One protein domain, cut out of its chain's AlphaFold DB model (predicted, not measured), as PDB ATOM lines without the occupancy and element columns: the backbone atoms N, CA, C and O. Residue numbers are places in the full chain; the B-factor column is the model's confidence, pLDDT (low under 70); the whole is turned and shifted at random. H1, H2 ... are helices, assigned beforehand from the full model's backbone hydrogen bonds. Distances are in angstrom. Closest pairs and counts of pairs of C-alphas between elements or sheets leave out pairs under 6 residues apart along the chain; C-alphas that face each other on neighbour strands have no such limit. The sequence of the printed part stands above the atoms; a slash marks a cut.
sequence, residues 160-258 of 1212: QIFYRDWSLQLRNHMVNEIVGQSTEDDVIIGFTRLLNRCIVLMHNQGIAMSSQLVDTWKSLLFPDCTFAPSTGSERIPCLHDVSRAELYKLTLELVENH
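AT A GLANCE: This is residues 160 to 258 of the 1212 residues of the protein "USP domain-containing protein" of Sphaerosporella brunnea (UniProt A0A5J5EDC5). What shape do these coordinates make? Four helices stand side by side in an up-and-down bundle, each running against the one before it in the chain, with H1 and H4 across one diagonal and H2 and H3 across the other. The two long links, residues 173 to 185 and 222 to 240, lie at one end of the bundle, and the short link from H2 to H3 closes the other end. What is it made of, and how large is it? The printed part has 99 residues with four named helices, H1, H2, H3 and H4 in that order, and no named strand, and its class is all helix. It is compact, with a radius of gyration of the C-alphas of 14.0 A, and elongated, spanning 43 by 28 by 20 A.

HOW THE PARTS SIT: What touches the longest helix, H2, residues 186 to 204? H4, residues 241 to 255, touches it the same way at a shallow tilt of 21 degrees, and their closest C-alphas, those of Ile 189 and Ser 243, are 5.5 A apart. H1, residues 160 to 172, touches H2 at a shallow tilt of 29 degrees, opposite ways, as a helical hairpin whose closest C-alphas, those of Tyr 163 and Leu 195, are 6.4 A apart. Where is H3, residues 211 to 221? H1 touches it with residues 167 to 171 alone, the same way at a shallow tilt of 25 degrees, the closest C-alphas being those of Arg 171 and Thr 216 at 5.3 A. H3 and H4, a helical hairpin, only just touch, with 3 pairs of C-alphas within 8 A, the closest being those of Leu 221 and Arg 244 at 7.2 A; they run opposite ways at a shallow tilt of 23 degrees. H1 and H4 are apart, and so are H2 and H3. How do the helix backbones look? In H1, H2 and H4 every O i to N i+4 pair is within hydrogen-bond range; in H3 it is 3 of 7, beside 5 of 8 O i to N i+3 pairs.

IN THESE COORDINATES: Where is the longest helix? H2 runs 27.2 A from C-alpha 186 at (25.888, 7.552, 1.822) to C-alpha 204. Where are the others? H1 begins at C-alpha 160 at (28.298, 21.661, -16.553) and is 18.5 A long, and H3 is 16.5 A long. H4 is 20.9 A long and ends at C-alpha 255 at (44.181, 18.171, -9.253).

THE WHOLE: How far does it reach? The two C-alphas farthest apart, those of Gln 205 and Pro 229, are 44.3 A apart, and the printed part has no cut. Where is the model's confidence low? Residue 182, residues 225 to 235 and residue 257 are under 70, and the mean pLDDT of the printed part is 80.6.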
ATOM      1  N   GLN A 160      27.969  20.465 -17.338       84.44
ATOM      2  CA  GLN A 160      28.298  21.661 -16.553       84.44
ATOM      3  C   GLN A 160      27.231  21.993 -15.498       84.44
ATOM      4  O   GLN A 160      27.578  22.447 -14.404       84.44
ATOM      5  N   ILE A 161      25.949  21.774 -15.809       86.19
ATOM      6  CA  ILE A 161      24.841  21.989 -14.866       86.19
ATOM      7  C   ILE A 161      24.915  20.961 -13.737       86.19
ATOM      8  O   ILE A 161      24.930  21.359 -12.572       86.19
ATOM      9  N   PHE A 162      25.041  19.670 -14.064       87.75
ATOM     10  CA  PHE A 162      25.169  18.612 -13.056       87.75
ATOM     11  C   PHE A 162      26.387  18.833 -12.159       87.75
ATOM     12  O   PHE A 162      26.259  18.795 -10.937       87.75
ATOM     13  N   TYR A 163      27.543  19.163 -12.743       88.00
ATOM     14  CA  TYR A 163      28.753  19.474 -11.985       88.00
ATOM     15  C   TYR A 163      28.528  20.620 -10.992       88.00
ATOM     16  O   TYR A 163      28.849  20.481  -9.812       88.00
ATOM     17  N   ARG A 164      27.943  21.740 -11.434       88.31
ATOM     18  CA  ARG A 164      27.668  22.898 -10.570       88.31
ATOM     19  C   ARG A 164      26.693  22.549  -9.445       88.31
ATOM     20  O   ARG A 164      26.951  22.876  -8.287       88.31
ATOM     21  N   ASP A 165      25.578  21.911  -9.784       87.75
ATOM     22  CA  ASP A 165      24.483  21.680  -8.846       87.75
ATOM     23  C   ASP A 165      24.871  20.623  -7.800       87.75
ATOM     24  O   ASP A 165      24.677  20.845  -6.603       87.75
ATOM     25  N   TRP A 166      25.521  19.527  -8.207       90.12
ATOM     26  CA  TRP A 166      26.028  18.508  -7.279       90.12
ATOM     27  C   TRP A 166      27.179  19.025  -6.414       90.12
ATOM     28  O   TRP A 166      27.223  18.716  -5.225       90.12
ATOM     29  N   SER A 167      28.064  19.873  -6.955       88.62
ATOM     30  CA  SER A 167      29.118  20.523  -6.159       88.62
ATOM     31  C   SER A 167      28.532  21.409  -5.055       88.62
ATOM     32  O   SER A 167      29.030  21.412  -3.928       88.62
ATOM     33  N   LEU A 168      27.459  22.149  -5.355       87.50
ATOM     34  CA  LEU A 168      26.772  22.997  -4.381       87.50
ATOM     35  C   LEU A 168      26.049  22.168  -3.308       87.50
ATOM     36  O   LEU A 168      26.117  22.514  -2.128       87.50
ATOM     37  N   GLN A 169      25.383  21.080  -3.708       87.44
ATOM     38  CA  GLN A 169      24.716  20.154  -2.787       87.44
ATOM     39  C   GLN A 169      25.719  19.502  -1.832       87.44
ATOM     40  O   GLN A 169      25.517  19.553  -0.621       87.44
ATOM     41  N   LEU A 170      26.837  18.987  -2.356       88.12
ATOM     42  CA  LEU A 170      27.889  18.360  -1.557       88.12
ATOM     43  C   LEU A 170      28.524  19.354  -0.570       88.12
ATOM     44  O   LEU A 170      28.672  19.048   0.607       88.12
ATOM     45  N   ARG A 171      28.840  20.578  -1.013       85.06
ATOM     46  CA  ARG A 171      29.423  21.629  -0.156       85.06
ATOM     47  C   ARG A 171      28.518  22.037   1.015       85.06
ATOM     48  O   ARG A 171      29.013  22.378   2.095       85.06
ATOM     49  N   ASN A 172      27.208  22.078   0.782       84.06
ATOM     50  CA  ASN A 172      26.220  22.518   1.769       84.06
ATOM     51  C   ASN A 172      25.667  21.369   2.621       84.06
ATOM     52  O   ASN A 172      24.907  21.632   3.550       84.06
ATOM     53  N   HIS A 173      26.032  20.122   2.314       84.88
ATOM     54  CA  HIS A 173      25.624  18.959   3.088       84.88
ATOM     55  C   HIS A 173      26.185  19.031   4.512       84.88
ATOM     56  O   HIS A 173      27.340  19.412   4.736       84.88
ATOM     57  N   MET A 174      25.341  18.680   5.479       81.50
ATOM     58  CA  MET A 174      25.734  18.515   6.873       81.50
ATOM     59  C   MET A 174      26.072  17.046   7.078       81.50
ATOM     60  O   MET A 174      25.213  16.193   6.870       81.50
ATOM     61  N   VAL A 175      27.317  16.777   7.468       83.38
ATOM     62  CA  VAL A 175      27.820  15.419   7.696       83.38
ATOM     63  C   VAL A 175      26.913  14.705   8.695       83.38
ATOM     64  O   VAL A 175      26.714  15.188   9.811       83.38
ATOM     65  N   ASN A 176      26.371  13.560   8.288       79.44
ATOM     66  CA  ASN A 176      25.494  12.737   9.113       79.44
ATOM     67  C   ASN A 176      26.265  11.551   9.710       79.44
ATOM     68  O   ASN A 176      25.918  10.391   9.504       79.44
ATOM     69  N   GLU A 177      27.336  11.858  10.438       81.50
ATOM     70  CA  GLU A 177      28.173  10.874  11.118       81.50
ATOM     71  C   GLU A 177      28.209  11.171  12.619       81.50
ATOM     72  O   GLU A 177      28.219  12.330  13.044       81.50
ATOM     73  N   ILE A 178      28.229  10.117  13.436       79.44
ATOM     74  CA  ILE A 178      28.288  10.241  14.893       79.44
ATOM     75  C   ILE A 178      29.704   9.896  15.349       79.44
ATOM     76  O   ILE A 178      30.198   8.799  15.107       79.44
ATOM     77  N   VAL A 179      30.358  10.822  16.057       82.38
ATOM     78  CA  VAL A 179      31.722  10.607  16.561       82.38
ATOM     79  C   VAL A 179      31.776   9.373  17.465       82.38
ATOM     80  O   VAL A 179      31.045   9.314  18.459       82.38
ATOM     81  N   GLY A 180      32.661   8.431  17.135       75.81
ATOM     82  CA  GLY A 180      32.814   7.148  17.829       75.81
ATOM     83  C   GLY A 180      32.003   5.997  17.223       75.81
ATOM     84  O   GLY A 180      32.209   4.846  17.598       75.81
ATOM     85  N   GLN A 181      31.107   6.274  16.269       79.31
ATOM     86  CA  GLN A 181      30.317   5.263  15.565       79.31
ATOM     87  C   GLN A 181      30.766   5.142  14.106       79.31
ATOM     88  O   GLN A 181      30.985   6.138  13.420       79.31
ATOM     89  N   SER A 182      30.871   3.906  13.616       68.94
ATOM     90  CA  SER A 182      31.216   3.622  12.219       68.94
ATOM     91  C   SER A 182      29.972   3.722  11.335       68.94
ATOM     92  O   SER A 182      29.422   2.713  10.902       68.94
ATOM     93  N   THR A 183      29.472   4.937  11.126       75.00
ATOM     94  CA  THR A 183      28.344   5.197  10.220       75.00
ATOM     95  C   THR A 183      28.840   5.880   8.957       75.00
ATOM     96  O   THR A 183      29.442   6.948   9.039       75.00
ATOM     97  N   GLU A 184      28.571   5.277   7.802       82.44
ATOM     98  CA  GLU A 184      28.852   5.866   6.493       82.44
ATOM     99  C   GLU A 184      27.864   6.995   6.172       82.44
ATOM    100  O   GLU A 184      26.672   6.900   6.471       82.44
ATOM    101  N   ASP A 185      28.356   8.051   5.523       85.69
ATOM    102  CA  ASP A 185      27.504   9.082   4.934       85.69
ATOM    103  C   ASP A 185      27.308   8.769   3.445       85.69
ATOM    104  O   ASP A 185      28.069   9.193   2.566       85.69
ATOM    105  N   ASP A 186      26.265   7.987   3.169       85.50
ATOM    106  CA  ASP A 186      25.888   7.552   1.822       85.50
ATOM    107  C   ASP A 186      25.647   8.720   0.851       85.50
ATOM    108  O   ASP A 186      25.844   8.571  -0.360       85.50
ATOM    109  N   VAL A 187      25.261   9.898   1.358       88.31
ATOM    110  CA  VAL A 187      25.032  11.095   0.538       88.31
ATOM    111  C   VAL A 187      26.359  11.661   0.043       88.31
ATOM    112  O   VAL A 187      26.491  11.969  -1.145       88.31
ATOM    113  N   ILE A 188      27.363  11.743   0.923       89.50
ATOM    114  CA  ILE A 188      28.726  12.143   0.547       89.50
ATOM    115  C   ILE A 188      29.299  11.147  -0.460       89.50
ATOM    116  O   ILE A 188      29.759  11.564  -1.526       89.50
ATOM    117  N   ILE A 189      29.240   9.846  -0.166       89.25
ATOM    118  CA  ILE A 189      29.756   8.786  -1.049       89.25
ATOM    119  C   ILE A 189      29.086   8.863  -2.427       89.25
ATOM    120  O   ILE A 189      29.759   8.858  -3.464       89.25
ATOM    121  N   GLY A 190      27.760   8.987  -2.445       89.12
ATOM    122  CA  GLY A 190      26.949   9.049  -3.649       89.12
ATOM    123  C   GLY A 190      27.274  10.236  -4.554       89.12
ATOM    124  O   GLY A 190      27.601  10.046  -5.731       89.12
ATOM    125  N   PHE A 191      27.245  11.458  -4.013       90.94
ATOM    126  CA  PHE A 191      27.594  12.657  -4.784       90.94
ATOM    127  C   PHE A 191      29.046  12.649  -5.247       90.94
ATOM    128  O   PHE A 191      29.326  13.065  -6.368       90.94
ATOM    129  N   THR A 192      29.963  12.148  -4.422       91.44
ATOM    130  CA  THR A 192      31.385  12.076  -4.768       91.44
ATOM    131  C   THR A 192      31.622  11.149  -5.961       91.44
ATOM    132  O   THR A 192      32.320  11.519  -6.904       91.44
ATOM    133  N   ARG A 193      30.971   9.978  -5.987       92.06
ATOM    134  CA  ARG A 193      31.033   9.047  -7.126       92.06
ATOM    135  C   ARG A 193      30.391   9.621  -8.389       92.06
ATOM    136  O   ARG A 193      30.986   9.520  -9.462       92.06
ATOM    137  N   LEU A 194      29.221  10.256  -8.276       91.12
ATOM    138  CA  LEU A 194      28.565  10.928  -9.407       91.12
ATOM    139  C   LEU A 194      29.431  12.056  -9.983       91.12
ATOM    140  O   LEU A 194      29.606  12.139 -11.201       91.12
ATOM    141  N   LEU A 195      30.018  12.889  -9.118       90.62
ATOM    142  CA  LEU A 195      30.941  13.947  -9.518       90.62
ATOM    143  C   LEU A 195      32.177  13.366 -10.204       90.62
ATOM    144  O   LEU A 195      32.482  13.805 -11.303       90.62
ATOM    145  N   ASN A 196      32.821  12.336  -9.647       89.62
ATOM    146  CA  ASN A 196      33.958  11.669 -10.293       89.62
ATOM    147  C   ASN A 196      33.628  11.207 -11.718       89.62
ATOM    148  O   ASN A 196      34.388  11.464 -12.651       89.62
ATOM    149  N   ARG A 197      32.459  10.589 -11.930       88.25
ATOM    150  CA  ARG A 197      32.017  10.207 -13.282       88.25
ATOM    151  C   ARG A 197      31.777  11.409 -14.185       88.25
ATOM    152  O   ARG A 197      32.183  11.381 -15.347       88.25
ATOM    153  N   CYS A 198      31.161  12.465 -13.663       88.50
ATOM    154  CA  CYS A 198      30.950  13.704 -14.406       88.50
ATOM    155  C   CYS A 198      32.282  14.338 -14.838       88.50
ATOM    156  O   CYS A 198      32.412  14.751 -15.987       88.50
ATOM    157  N   ILE A 199      33.283  14.354 -13.956       86.69
ATOM    158  CA  ILE A 199      34.624  14.901 -14.209       86.69
ATOM    159  C   ILE A 199      35.326  14.132 -15.328       86.69
ATOM    160  O   ILE A 199      35.793  14.746 -16.286       86.69
ATOM    161  N   VAL A 200      35.336  12.797 -15.260       85.50
ATOM    162  CA  VAL A 200      35.943  11.949 -16.300       85.50
ATOM    163  C   VAL A 200      35.289  12.192 -17.666       85.50
ATOM    164  O   VAL A 200      35.983  12.341 -18.673       85.50
ATOM    165  N   LEU A 201      33.954  12.290 -17.719       85.31
ATOM    166  CA  LEU A 201      33.230  12.591 -18.961       85.31
ATOM    167  C   LEU A 201      33.543  13.998 -19.490       85.31
ATOM    168  O   LEU A 201      33.769  14.161 -20.689       85.31
ATOM    169  N   MET A 202      33.599  15.001 -18.611       85.12
ATOM    170  CA  MET A 202      33.967  16.372 -18.978       85.12
ATOM    171  C   MET A 202      35.395  16.452 -19.523       85.12
ATOM    172  O   MET A 202      35.615  17.116 -20.537       85.12
ATOM    173  N   HIS A 203      36.343  15.743 -18.904       83.44
ATOM    174  CA  HIS A 203      37.730  15.670 -19.356       83.44
ATOM    175  C   HIS A 203      37.835  15.027 -20.746       83.44
ATOM    176  O   HIS A 203      38.452  15.598 -21.644       83.44
ATOM    177  N   ASN A 204      37.149  13.900 -20.967       82.75
ATOM    178  CA  ASN A 204      37.098  13.233 -22.273       82.75
ATOM    179  C   ASN A 204      36.498  14.121 -23.380       82.75
ATOM    180  O   ASN A 204      36.837  13.958 -24.550       82.75
ATOM    181  N   GLN A 205      35.622  15.065 -23.019       83.19
ATOM    182  CA  GLN A 205      35.013  16.033 -23.938       83.19
ATOM    183  C   GLN A 205      35.756  17.385 -24.006       83.19
ATOM    184  O   GLN A 205      35.328  18.274 -24.741       83.19
ATOM    185  N   GLY A 206      36.858  17.565 -23.266       78.62
ATOM    186  CA  GLY A 206      37.647  18.804 -23.253       78.62
ATOM    187  C   GLY A 206      36.946  20.009 -22.608       78.62
ATOM    188  O   GLY A 206      37.224  21.152 -22.972       78.62
ATOM    189  N   ILE A 207      36.014  19.780 -21.679       82.19
ATOM    190  CA  ILE A 207      35.238  20.838 -21.017       82.19
ATOM    191  C   ILE A 207      36.022  21.398 -19.822       82.19
ATOM    192  O   ILE A 207      36.428  20.653 -18.933       82.19
ATOM    193  N   ALA A 208      36.188  22.723 -19.761       76.38
ATOM    194  CA  ALA A 208      36.840  23.391 -18.635       76.38
ATOM    195  C   ALA A 208      36.015  23.281 -17.339       76.38
ATOM    196  O   ALA A 208      34.794  23.463 -17.342       76.38
ATOM    197  N   MET A 209      36.701  23.024 -16.227       76.69
ATOM    198  CA  MET A 209      36.101  22.842 -14.907       76.69
ATOM    199  C   MET A 209      36.239  24.088 -14.030       76.69
ATOM    200  O   MET A 209      37.187  24.855 -14.172       76.69
ATOM    201  N   SER A 210      35.304  24.282 -13.095       74.56
ATOM    202  CA  SER A 210      35.396  25.353 -12.095       74.56
ATOM    203  C   SER A 210      36.073  24.865 -10.808       74.56
ATOM    204  O   SER A 210      35.933  23.704 -10.421       74.56
ATOM    205  N   SER A 211      36.751  25.771 -10.100       71.44
ATOM    206  CA  SER A 211      37.453  25.509  -8.831       71.44
ATOM    207  C   SER A 211      36.534  25.397  -7.602       71.44
ATOM    208  O   SER A 211      37.010  25.340  -6.471       71.44
ATOM    209  N   GLN A 212      35.210  25.344  -7.791       72.62
ATOM    210  CA  GLN A 212      34.223  25.380  -6.700       72.62
ATOM    211  C   GLN A 212      34.340  24.202  -5.721       72.62
ATOM    212  O   GLN A 212      33.987  24.352  -4.550       72.62
ATOM    213  N   LEU A 213      34.860  23.059  -6.177       80.56
ATOM    214  CA  LEU A 213      35.073  21.883  -5.336       80.56
ATOM    215  C   LEU A 213      36.271  22.018  -4.389       80.56
ATOM    216  O   LEU A 213      36.328  21.305  -3.403       80.56
ATOM    217  N   VAL A 214      37.190  22.966  -4.590       80.44
ATOM    218  CA  VAL A 214      38.314  23.164  -3.656       80.44
ATOM    219  C   VAL A 214      37.821  23.569  -2.256       80.44
ATOM    220  O   VAL A 214      38.424  23.212  -1.244       80.44
ATOM    221  N   ASP A 215      36.677  24.251  -2.175       79.44
ATOM    222  CA  ASP A 215      36.048  24.623  -0.906       79.44
ATOM    223  C   ASP A 215      35.426  23.424  -0.156       79.44
ATOM    224  O   ASP A 215      35.179  23.533   1.051       79.44
ATOM    225  N   THR A 216      35.192  22.273  -0.811       81.12
ATOM    226  CA  THR A 216      34.710  21.057  -0.118       81.12
ATOM    227  C   THR A 216      35.759  20.532   0.858       81.12
ATOM    228  O   THR A 216      35.409  20.073   1.945       81.12
ATOM    229  N   TRP A 217      37.047  20.734   0.556       81.94
ATOM    230  CA  TRP A 217      38.155  20.412   1.458       81.94
ATOM    231  C   TRP A 217      37.998  21.087   2.828       81.94
ATOM    232  O   TRP A 217      38.107  20.443   3.870       81.94
ATOM    233  N   LYS A 218      37.683  22.387   2.829       80.75
ATOM    234  CA  LYS A 218      37.492  23.181   4.055       80.75
ATOM    235  C   LYS A 218      36.132  22.993   4.707       80.75
ATOM    236  O   LYS A 218      35.946  23.444   5.822       80.75
ATOM    237  N   SER A 219      35.144  22.441   4.012       81.50
ATOM    238  CA  SER A 219      33.786  22.327   4.562       81.50
ATOM    239  C   SER A 219      33.450  20.923   5.053       81.50
ATOM    240  O   SER A 219      32.669  20.814   5.995       81.50
ATOM    241  N   LEU A 220      34.044  19.881   4.458       85.56
ATOM    242  CA  LEU A 220      33.761  18.478   4.775       85.56
ATOM    243  C   LEU A 220      34.951  17.738   5.400       85.56
ATOM    244  O   LEU A 220      34.744  16.969   6.331       85.56
ATOM    245  N   LEU A 221      36.184  17.946   4.918       86.50
ATOM    246  CA  LEU A 221      37.349  17.191   5.411       86.50
ATOM    247  C   LEU A 221      37.989  17.829   6.647       86.50
ATOM    248  O   LEU A 221      38.303  17.109   7.594       86.50
ATOM    249  N   PHE A 222      38.192  19.151   6.620       85.75
ATOM    250  CA  PHE A 222      38.825  19.924   7.699       85.75
ATOM    251  C   PHE A 222      38.139  21.298   7.894       85.75
ATOM    252  O   PHE A 222      38.689  22.314   7.460       85.75
ATOM    253  N   PRO A 223      36.927  21.344   8.484       80.75
ATOM    254  CA  PRO A 223      36.217  22.577   8.807       80.75
ATOM    255  C   PRO A 223      36.747  23.273  10.060       80.75
ATOM    256  O   PRO A 223      37.168  22.626  11.015       80.75
ATOM    257  N   ASP A 224      36.666  24.607  10.060       71.00
ATOM    258  CA  ASP A 224      36.937  25.438  11.236       71.00
ATOM    259  C   ASP A 224      35.733  25.352  12.196       71.00
ATOM    260  O   ASP A 224      34.729  26.056  12.036       71.00
ATOM    261  N   CYS A 225      35.805  24.464  13.188       61.25
ATOM    262  CA  CYS A 225      34.705  24.188  14.120       61.25
ATOM    263  C   CYS A 225      34.518  25.293  15.177       61.25
ATOM    264  O   CYS A 225      33.439  25.441  15.751       61.25
ATOM    265  N   THR A 226      35.545  26.112  15.414       58.59
ATOM    266  CA  THR A 226      35.559  27.186  16.427       58.59
ATOM    267  C   THR A 226      34.605  28.368  16.177       58.59
ATOM    268  O   THR A 226      34.324  29.116  17.116       58.59
ATOM    269  N   PHE A 227      34.079  28.560  14.957       48.78
ATOM    270  CA  PHE A 227      33.364  29.789  14.555       48.78
ATOM    271  C   PHE A 227      31.841  29.678  14.357       48.78
ATOM    272  O   PHE A 227      31.226  30.663  13.944       48.78
ATOM    273  N   ALA A 228      31.193  28.557  14.690       42.72
ATOM    274  CA  ALA A 228      29.744  28.397  14.488       42.72
ATOM    275  C   ALA A 228      28.892  28.422  15.785       42.72
ATOM    276  O   ALA A 228      28.249  27.425  16.100       42.72
ATOM    277  N   PRO A 229      28.798  29.538  16.542       41.28
ATOM    278  CA  PRO A 229      27.853  29.646  17.656       41.28
ATOM    279  C   PRO A 229      26.462  30.188  17.256       41.28
ATOM    280  O   PRO A 229      25.642  30.430  18.135       41.28
ATOM    281  N   SER A 230      26.165  30.418  15.968       38.16
ATOM    282  CA  SER A 230      24.917  31.083  15.540       38.16
ATOM    283  C   SER A 230      23.791  30.156  15.058       38.16
ATOM    284  O   SER A 230      22.645  30.599  15.031       38.16
ATOM    285  N   THR A 231      24.069  28.895  14.705       40.81
ATOM    286  CA  THR A 231      23.069  27.963  14.131       40.81
ATOM    287  C   THR A 231      22.702  26.777  15.023       40.81
ATOM    288  O   THR A 231      21.868  25.970  14.632       40.81
ATOM    289  N   GLY A 232      23.274  26.664  16.225       43.97
ATOM    290  CA  GLY A 232      22.902  25.630  17.205       43.97
ATOM    291  C   GLY A 232      23.396  24.207  16.904       43.97
ATOM    292  O   GLY A 232      23.324  23.362  17.788       43.97
ATOM    293  N   SER A 233      23.946  23.939  15.717       52.25
ATOM    294  CA  SER A 233      24.507  22.638  15.331       52.25
ATOM    295  C   SER A 233      26.017  22.724  15.095       52.25
ATOM    296  O   SER A 233      26.493  23.473  14.241       52.25
ATOM    297  N   GLU A 234      26.774  21.953  15.879       59.34
ATOM    298  CA  GLU A 234      28.221  21.780  15.726       59.34
ATOM    299  C   GLU A 234      28.505  21.083  14.388       59.34
ATOM    300  O   GLU A 234      27.938  20.032  14.089       59.34
ATOM    301  N   ARG A 235      29.347  21.686  13.540       66.62
ATOM    302  CA  ARG A 235      29.691  21.115  12.232       66.62
ATOM    303  C   ARG A 235      30.843  20.130  12.409       66.62
ATOM    304  O   ARG A 235      31.968  20.546  12.655       66.62
ATOM    305  N   ILE A 236      30.557  18.839  12.290       75.31
ATOM    306  CA  ILE A 236      31.553  17.763  12.381       75.31
ATOM    307  C   ILE A 236      32.099  17.496  10.963       75.31
ATOM    308  O   ILE A 236      31.316  17.534  10.009       75.31
ATOM    309  N   PRO A 237      33.414  17.278  10.768       84.19
ATOM    310  CA  PRO A 237      33.923  16.774   9.493       84.19
ATOM    311  C   PRO A 237      33.466  15.346   9.226       84.19
ATOM    312  O   PRO A 237      33.083  14.613  10.126       84.19
ATOM    313  N   CYS A 238      33.603  14.928   7.978       86.62
ATOM    314  CA  CYS A 238      33.512  13.529   7.600       86.62
ATOM    315  C   CYS A 238      34.653  12.745   8.274       86.62
ATOM    316  O   CYS A 238      35.825  13.059   8.050       86.62
ATOM    317  N   LEU A 239      34.326  11.774   9.122       86.81
ATOM    318  CA  LEU A 239      35.252  10.973   9.927       86.81
ATOM    319  C   LEU A 239      35.428   9.557   9.376       86.81
ATOM    320  O   LEU A 239      36.517   9.001   9.502       86.81
ATOM    321  N   HIS A 240      34.382   8.980   8.780       87.44
ATOM    322  CA  HIS A 240      34.385   7.602   8.309       87.44
ATOM    323  C   HIS A 240      35.377   7.395   7.160       87.44
ATOM    324  O   HIS A 240      35.383   8.147   6.181       87.44
ATOM    325  N   ASP A 241      36.189   6.339   7.243       87.25
ATOM    326  CA  ASP A 241      37.294   6.112   6.302       87.25
ATOM    327  C   ASP A 241      36.808   5.967   4.856       87.25
ATOM    328  O   ASP A 241      37.355   6.607   3.962       87.25
ATOM    329  N   VAL A 242      35.714   5.232   4.623       88.62
ATOM    330  CA  VAL A 242      35.139   5.051   3.274       88.62
ATOM    331  C   VAL A 242      34.696   6.385   2.662       88.62
ATOM    332  O   VAL A 242      35.049   6.694   1.521       88.62
ATOM    333  N   SER A 243      33.965   7.204   3.422       89.25
ATOM    334  CA  SER A 243      33.486   8.516   2.979       89.25
ATOM    335  C   SER A 243      34.661   9.457   2.670       89.25
ATOM    336  O   SER A 243      34.685  10.119   1.627       89.25
ATOM    337  N   ARG A 244      35.686   9.475   3.536       91.69
ATOM    338  CA  ARG A 244      36.905  10.279   3.349       91.69
ATOM    339  C   ARG A 244      37.737   9.806   2.157       91.69
ATOM    340  O   ARG A 244      38.218  10.641   1.395       91.69
ATOM    341  N   ALA A 245      37.880   8.496   1.962       91.94
ATOM    342  CA  ALA A 245      38.612   7.920   0.841       91.94
ATOM    343  C   ALA A 245      37.988   8.309  -0.505       91.94
ATOM    344  O   ALA A 245      38.709   8.654  -1.441       91.94
ATOM    345  N   GLU A 246      36.656   8.319  -0.612       90.75
ATOM    346  CA  GLU A 246      35.974   8.825  -1.808       90.75
ATOM    347  C   GLU A 246      36.245  10.323  -2.024       90.75
ATOM    348  O   GLU A 246      36.573  10.731  -3.141       90.75
ATOM    349  N   LEU A 247      36.190  11.147  -0.970       91.75
ATOM    350  CA  LEU A 247      36.516  12.578  -1.062       91.75
ATOM    351  C   LEU A 247      37.974  12.819  -1.493       91.75
ATOM    352  O   LEU A 247      38.247  13.735  -2.277       91.75
ATOM    353  N   TYR A 248      38.912  11.989  -1.030       92.81
ATOM    354  CA  TYR A 248      40.300  12.019  -1.490       92.81
ATOM    355  C   TYR A 248      40.418  11.659  -2.968       92.81
ATOM    356  O   TYR A 248      41.113  12.370  -3.689       92.81
ATOM    357  N   LYS A 249      39.712  10.622  -3.444       91.06
ATOM    358  CA  LYS A 249      39.668  10.280  -4.878       91.06
ATOM    359  C   LYS A 249      39.165  11.462  -5.706       91.06
ATOM    360  O   LYS A 249      39.839  11.851  -6.651       91.06
ATOM    361  N   LEU A 250      38.059  12.092  -5.301       90.19
ATOM    362  CA  LEU A 250      37.528  13.280  -5.981       90.19
ATOM    363  C   LEU A 250      38.516  14.442  -5.997       90.19
ATOM    364  O   LEU A 250      38.699  15.090  -7.023       90.19
ATOM    365  N   THR A 251      39.191  14.688  -4.877       89.75
ATOM    366  CA  THR A 251      40.212  15.737  -4.805       89.75
ATOM    367  C   THR A 251      41.392  15.434  -5.733       89.75
ATOM    368  O   THR A 251      41.901  16.350  -6.371       89.75
ATOM    369  N   LEU A 252      41.816  14.171  -5.840       89.44
ATOM    370  CA  LEU A 252      42.914  13.755  -6.716       89.44
ATOM    371  C   LEU A 252      42.567  13.911  -8.205       89.44
ATOM    372  O   LEU A 252      43.352  14.497  -8.945       89.44
ATOM    373  N   GLU A 253      41.369  13.488  -8.613       87.19
ATOM    374  CA  GLU A 253      40.860  13.669  -9.984       87.19
ATOM    375  C   GLU A 253      40.775  15.159 -10.369       87.19
ATOM    376  O   GLU A 253      41.063  15.547 -11.500       87.19
ATOM    377  N   LEU A 254      40.444  16.031  -9.409       83.81
ATOM    378  CA  LEU A 254      40.406  17.481  -9.628       83.81
ATOM    379  C   LEU A 254      41.789  18.109  -9.836       83.81
ATOM    380  O   LEU A 254      41.904  19.106 -10.552       83.81
ATOM    381  N   VAL A 255      42.830  17.585  -9.184       83.62
ATOM    382  CA  VAL A 255      44.181  18.171  -9.253       83.62
ATOM    383  C   VAL A 255      45.018  17.621 -10.403       83.62
ATOM    384  O   VAL A 255      45.948  18.314 -10.815       83.62
ATOM    385  N   GLU A 256      44.695  16.440 -10.949       78.06
ATOM    386  CA  GLU A 256      45.528  15.721 -11.933       78.06
ATOM    387  C   GLU A 256      45.838  16.544 -13.200       78.06
ATOM    388  O   GLU A 256      46.873  16.329 -13.822       78.06
ATOM    389  N   ASN A 257      45.034  17.573 -13.514       68.69
ATOM    390  CA  ASN A 257      45.264  18.488 -14.642       68.69
ATOM    391  C   ASN A 257      45.081  19.987 -14.310       68.69
ATOM    392  O   ASN A 257      44.962  20.808 -15.222       68.69
ATOM    393  N   HIS A 258      45.053  20.379 -13.026       78.81
ATOM    394  CA  HIS A 258      44.788  21.771 -12.624       78.81
ATOM    395  C   HIS A 258      45.774  22.284 -11.559       78.81
ATOM    396  O   HIS A 258      45.535  22.187 -10.353       78.81
TER     397      HIS A 258